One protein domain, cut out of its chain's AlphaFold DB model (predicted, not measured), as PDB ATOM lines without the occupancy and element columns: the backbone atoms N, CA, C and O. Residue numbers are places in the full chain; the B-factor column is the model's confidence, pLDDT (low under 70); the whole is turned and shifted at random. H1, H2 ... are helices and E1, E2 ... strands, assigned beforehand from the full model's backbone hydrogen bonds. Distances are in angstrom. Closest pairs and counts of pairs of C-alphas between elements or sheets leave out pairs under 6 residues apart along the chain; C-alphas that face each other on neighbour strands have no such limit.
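This is residues 2 to 47 of the 194 residues of an uncharacterized protein of marine sediment metagenome (UniProt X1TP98). With little regular structure, this is a small two-strand hairpin, E1 and E2, with one short helix, H1, near E2, and a long tail, residues 30 to 47, that runs from the helix end back past the hairpin. The 46 printed residues hold E1, E2 and H1 in that order, a mixed class with only 14 residues in named elements; the sheet is antiparallel. The whole is only just compact, close to loose, with a radius of gyration of the C-alphas of 11.3 A, and elongated, spanning 32 by 20 by 17 A.

E1, residues 7 to 9, and E2, residues 16 to 18, form an antiparallel hairpin at 142 degrees; N 8 and O 17 are within hydrogen-bond range at 2.9 A. The closest C-alphas of E2 and H1, residues 22 to 29, are those of Ile 17 and Tyr 24, 6.5 A apart. E1 and H1 are only just apart, 8.4 A at the closest. In H1 every O i to N i+4 pair is within hydrogen-bond range.

E1 begins at C-alpha 7 (168.109, 204.726, 242.073) and measures 7.0 A, E2 6.9 A. H1 measures 10.7 A, ending at C-alpha 29 (181.087, 194.455, 246.850).

The C-alphas farthest apart, Gly 31 and Lys 47, are 33.4 A apart. The printed part has no cut and no long link between named elements. Confidence is under 70 at residues 2 to 4, 36 and 38 to 47.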
ATOM      1  N   ALA A   2     156.920 199.376 230.441       42.50
ATOM      2  CA  ALA A   2     157.961 200.314 230.856       42.50
ATOM      3  C   ALA A   2     158.903 199.599 231.839       42.50
ATOM      4  O   ALA A   2     158.443 198.995 232.804       42.50
ATOM      5  N   ARG A   3     160.211 199.602 231.562       49.94
ATOM      6  CA  ARG A   3     161.221 199.121 232.513       49.94
ATOM      7  C   ARG A   3     161.531 200.267 233.465       49.94
ATOM      8  O   ARG A   3     162.041 201.295 233.030       49.94
ATOM      9  N   TYR A   4     161.175 200.093 234.730       59.91
ATOM     10  CA  TYR A   4     161.446 201.065 235.780       59.91
ATOM     11  C   TYR A   4     162.873 200.881 236.291       59.91
ATOM     12  O   TYR A   4     163.266 199.775 236.659       59.91
ATOM     13  N   ASP A   5     163.641 201.968 236.302       75.88
ATOM     14  CA  ASP A   5     164.989 201.989 236.857       75.88
ATOM     15  C   ASP A   5     164.955 202.544 238.284       75.88
ATOM     16  O   ASP A   5     164.494 203.662 238.515       75.88
ATOM     17  N   TYR A   6     165.460 201.767 239.243       83.88
ATOM     18  CA  TYR A   6     165.594 202.177 240.642       83.88
ATOM     19  C   TYR A   6     166.922 202.914 240.863       83.88
ATOM     20  O   TYR A   6     167.954 202.538 240.300       83.88
ATOM     21  N   PHE A   7     166.920 203.946 241.712       87.69
ATOM     22  CA  PHE A   7     168.109 204.726 242.073       87.69
ATOM     23  C   PHE A   7     168.276 204.801 243.596       87.69
ATOM     24  O   PHE A   7     167.289 204.892 244.320       87.69
ATOM     25  N   VAL A   8     169.527 204.803 244.068       89.94
ATOM     26  CA  VAL A   8     169.915 205.003 245.479       89.94
ATOM     27  C   VAL A   8     170.985 206.090 245.583       89.94
ATOM     28  O   VAL A   8     171.695 206.352 244.612       89.94
ATOM     29  N   VAL A   9     171.121 206.746 246.735       91.25
ATOM     30  CA  VAL A   9     172.167 207.758 246.953       91.25
ATOM     31  C   VAL A   9     173.458 207.091 247.427       91.25
ATOM     32  O   VAL A   9     173.476 206.370 248.419       91.25
ATOM     33  N   ASN A  10     174.565 207.361 246.738       91.38
ATOM     34  CA  ASN A  10     175.891 206.951 247.181       91.38
ATOM     35  C   ASN A  10     176.254 207.696 248.485       91.38
ATOM     36  O   ASN A  10     176.304 208.929 248.471       91.38
ATOM     37  N   PRO A  11     176.556 206.995 249.595       88.75
ATOM     38  CA  PRO A  11     176.798 207.638 250.884       88.75
ATOM     39  C   PRO A  11     178.048 208.524 250.895       88.75
ATOM     40  O   PRO A  11     178.043 209.533 251.602       88.75
ATOM     41  N   LYS A  12     179.063 208.187 250.082       88.88
ATOM     42  CA  LYS A  12     180.330 208.927 249.964       88.88
ATOM     43  C   LYS A  12     180.179 210.201 249.135       88.88
ATOM     44  O   LYS A  12     180.660 211.252 249.524       88.88
ATOM     45  N   THR A  13     179.508 210.116 247.985       91.56
ATOM     46  CA  THR A  13     179.447 211.237 247.019       91.56
ATOM     47  C   THR A  13     178.144 212.030 247.061       91.56
ATOM     48  O   THR A  13     178.031 213.039 246.372       91.56
ATOM     49  N   LYS A  14     177.136 211.550 247.803       90.38
ATOM     50  CA  LYS A  14     175.760 212.081 247.839       90.38
ATOM     51  C   LYS A  14     175.075 212.162 246.462       90.38
ATOM     52  O   LYS A  14     174.062 212.836 246.307       90.38
ATOM     53  N   LYS A  15     175.591 211.447 245.453       87.94
ATOM     54  CA  LYS A  15     175.018 211.378 244.098       87.94
ATOM     55  C   LYS A  15     174.096 210.170 243.944       87.94
ATOM     56  O   LYS A  15     174.364 209.107 244.501       87.94
ATOM     57  N   TYR A  16     173.054 210.318 243.130       88.94
ATOM     58  CA  TYR A  16     172.180 209.210 242.743       88.94
ATOM     59  C   TYR A  16     172.909 208.239 241.811       88.94
ATOM     60  O   TYR A  16     173.513 208.647 240.818       88.94
ATOM     61  N   ILE A  17     172.819 206.950 242.115       90.31
ATOM     62  CA  ILE A  17     173.363 205.849 241.321       90.31
ATOM     63  C   ILE A  17     172.250 204.845 241.010       90.31
ATOM     64  O   ILE A  17     171.360 204.618 241.827       90.31
ATOM     65  N   ARG A  18     172.278 204.258 239.811       88.38
ATOM     66  CA  ARG A  18     171.283 203.271 239.366       88.38
ATOM     67  C   ARG A  18     171.529 201.923 240.047       88.38
ATOM     68  O   ARG A  18     172.646 201.406 239.974       88.38
ATOM     69  N   VAL A  19     170.497 201.349 240.661       88.88
ATOM     70  CA  VAL A  19     170.529 200.006 241.264       88.88
ATOM     71  C   VAL A  19     170.826 198.973 240.173       88.88
ATOM     72  O   VAL A  19     170.249 199.025 239.088       88.88
ATOM     73  N   GLY A  20     171.781 198.078 240.429       88.31
ATOM     74  CA  GLY A  20     172.287 197.096 239.457       88.31
ATOM     75  C   GLY A  20     173.292 197.645 238.429       88.31
ATOM     76  O   GLY A  20     173.854 196.877 237.649       88.31
ATOM     77  N   GLY A  21     173.556 198.957 238.419       90.56
ATOM     78  CA  GLY A  21     174.610 199.560 237.598       90.56
ATOM     79  C   GLY A  21     176.021 199.259 238.122       90.56
ATOM     80  O   GLY A  21     176.204 198.871 239.273       90.56
ATOM     81  N   GLY A  22     177.051 199.500 237.301       93.50
ATOM     82  CA  GLY A  22     178.445 199.181 237.654       93.50
ATOM     83  C   GLY A  22     178.928 199.821 238.963       93.50
ATOM     84  O   GLY A  22     179.530 199.144 239.793       93.50
ATOM     85  N   THR A  23     178.606 201.099 239.190       94.06
ATOM     86  CA  THR A  23     178.952 201.807 240.436       94.06
ATOM     87  C   THR A  23     178.243 201.218 241.653       94.06
ATOM     88  O   THR A  23     178.856 201.098 242.708       94.06
ATOM     89  N   TYR A  24     176.972 200.831 241.510       94.75
ATOM     90  CA  TYR A  24     176.212 200.190 242.583       94.75
ATOM     91  C   TYR A  24     176.829 198.835 242.943       94.75
ATOM     92  O   TYR A  24     177.167 198.613 244.100       94.75
ATOM     93  N   ASN A  25     177.081 197.980 241.947       94.81
ATOM     94  CA  ASN A  25     177.647 196.646 242.168       94.81
ATOM     95  C   ASN A  25     179.039 196.703 242.815       94.81
ATOM     96  O   ASN A  25     179.358 195.859 243.646       94.81
ATOM     97  N   ARG A  26     179.858 197.704 242.457       95.56
ATOM     98  CA  ARG A  26     181.156 197.932 243.107       95.56
ATOM     99  C   ARG A  26     180.981 198.278 244.586       95.56
ATOM    100  O   ARG A  26     181.577 197.623 245.420       95.56
ATOM    101  N   LEU A  27     180.120 199.240 244.911       95.25
ATOM    102  CA  LEU A  27     179.907 199.665 246.298       95.25
ATOM    103  C   LEU A  27     179.312 198.555 247.175       95.25
ATOM    104  O   LEU A  27     179.716 198.423 248.322       95.25
ATOM    105  N   VAL A  28     178.400 197.740 246.633       94.38
ATOM    106  CA  VAL A  28     177.885 196.555 247.341       94.38
ATOM    107  C   VAL A  28     179.012 195.560 247.628       94.38
ATOM    108  O   VAL A  28     179.090 195.038 248.736       94.38
ATOM    109  N   ARG A  29     179.910 195.322 246.660       95.06
ATOM    110  CA  ARG A  29     181.087 194.455 246.850       95.06
ATOM    111  C   ARG A  29     182.048 195.009 247.901       95.06
ATOM    112  O   ARG A  29     182.612 194.238 248.662       95.06
ATOM    113  N   ASP A  30     182.172 196.329 247.972       95.75
ATOM    114  CA  ASP A  30     182.978 197.034 248.971       95.75
ATOM    115  C   ASP A  30     182.282 197.108 250.355       95.75
ATOM    116  O   ASP A  30     182.704 197.876 251.218       95.75
ATOM    117  N   GLY A  31     181.188 196.363 250.572       95.75
ATOM    118  CA  GLY A  31     180.488 196.271 251.858       95.75
ATOM    119  C   GLY A  31     179.593 197.468 252.198       95.75
ATOM    120  O   GLY A  31     179.133 197.602 253.331       95.75
ATOM    121  N   VAL A  32     179.322 198.361 251.245       94.50
ATOM    122  CA  VAL A  32     178.492 199.545 251.492       94.50
ATOM    123  C   VAL A  32     177.013 199.159 251.516       94.50
ATOM    124  O   VAL A  32     176.456 198.733 250.502       94.50
ATOM    125  N   SER A  33     176.350 199.375 252.656       90.75
ATOM    126  CA  SER A  33     174.902 199.185 252.781       90.75
ATOM    127  C   SER A  33     174.132 200.439 252.353       90.75
ATOM    128  O   SER A  33     174.485 201.576 252.677       90.75
ATOM    129  N   PHE A  34     173.053 200.236 251.597       88.69
ATOM    130  CA  PHE A  34     172.157 201.307 251.175       88.69
ATOM    131  C   PHE A  34     170.881 201.248 252.013       88.69
ATOM    132  O   PHE A  34     170.185 200.233 252.020       88.69
ATOM    133  N   LYS A  35     170.540 202.341 252.704       81.88
ATOM    134  CA  LYS A  35     169.236 202.451 253.374       81.88
ATOM    135  C   LYS A  35     168.131 202.455 252.313       81.88
ATOM    136  O   LYS A  35     168.266 203.134 251.295       81.88
ATOM    137  N   ARG A  36     167.033 201.722 252.550       66.75
ATOM    138  CA  ARG A  36     165.836 201.776 251.695       66.75
ATOM    139  C   ARG A  36     165.342 203.223 251.634       66.75
ATOM    140  O   ARG A  36     164.893 203.771 252.634       66.75
ATOM    141  N   GLN A  37     165.445 203.839 250.463       70.56
ATOM    142  CA  GLN A  37     164.893 205.163 250.191       70.56
ATOM    143  C   GLN A  37     163.630 205.012 249.343       70.56
ATOM    144  O   GLN A  37     163.532 204.092 248.529       70.56
ATOM    145  N   LYS A  38     162.657 205.913 249.535       60.62
ATOM    146  CA  LYS A  38     161.475 205.978 248.667       60.62
ATOM    147  C   LYS A  38     161.951 206.194 247.221       60.62
ATOM    148  O   LYS A  38     162.843 207.023 247.017       60.62
ATOM    149  N   PRO A  39     161.411 205.461 246.232       59.66
ATOM    150  CA  PRO A  39     161.814 205.625 244.843       59.66
ATOM    151  C   PRO A  39     161.610 207.085 244.439       59.66
ATOM    152  O   PRO A  39     160.503 207.617 244.508       59.66
ATOM    153  N   VAL A  40     162.698 207.755 244.063       55.41
ATOM    154  CA  VAL A  40     162.618 209.131 243.581       55.41
ATOM    155  C   VAL A  40     162.146 209.067 242.136       55.41
ATOM    156  O   VAL A  40     162.894 208.669 241.241       55.41
ATOM    157  N   TRP A  41     160.892 209.457 241.919       48.78
ATOM    158  CA  TRP A  41     160.304 209.638 240.600       48.78
ATOM    159  C   TRP A  41     161.027 210.776 239.880       48.78
ATOM    160  O   TRP A  41     160.631 211.937 239.943       48.78
ATOM    161  N   ARG A  42     162.115 210.466 239.178       49.03
ATOM    162  CA  ARG A  42     162.581 211.341 238.108       49.03
ATOM    163  C   ARG A  42     161.949 210.844 236.829       49.03
ATOM    164  O   ARG A  42     162.429 209.883 236.233       49.03
ATOM    165  N   ALA A  43     160.905 211.544 236.386       47.75
ATOM    166  CA  ALA A  43     160.645 211.622 234.961       47.75
ATOM    167  C   ALA A  43     161.997 211.945 234.321       47.75
ATOM    168  O   ALA A  43     162.602 212.980 234.621       47.75
ATOM    169  N   LEU A  44     162.529 211.013 233.531       45.84
ATOM    170  CA  LEU A  44     163.644 211.293 232.647       45.84
ATOM    171  C   LEU A  44     163.100 212.285 231.620       45.84
ATOM    172  O   LEU A  44     162.781 211.921 230.494       45.84
ATOM    173  N   ALA A  45     162.964 213.548 232.031       43.22
ATOM    174  CA  ALA A  45     163.037 214.665 231.128       43.22
ATOM    175  C   ALA A  45     164.345 214.420 230.398       43.22
ATOM    176  O   ALA A  45     165.429 214.482 230.989       43.22
ATOM    177  N   SER A  46     164.219 214.007 229.145       44.50
ATOM    178  CA  SER A  46     165.286 213.956 228.176       44.50
ATOM    179  C   SER A  46     165.836 215.373 228.082       44.50
ATOM    180  O   SER A  46     165.478 216.150 227.203       44.50
ATOM    181  N   LYS A  47     166.703 215.738 229.031       40.56
ATOM    182  CA  LYS A  47     167.624 216.851 228.891       40.56
ATOM    183  C   LYS A  47     168.529 216.431 227.750       40.56
ATOM    184  O   LYS A  47     169.555 215.783 227.938       40.56
TER     185      LYS A  47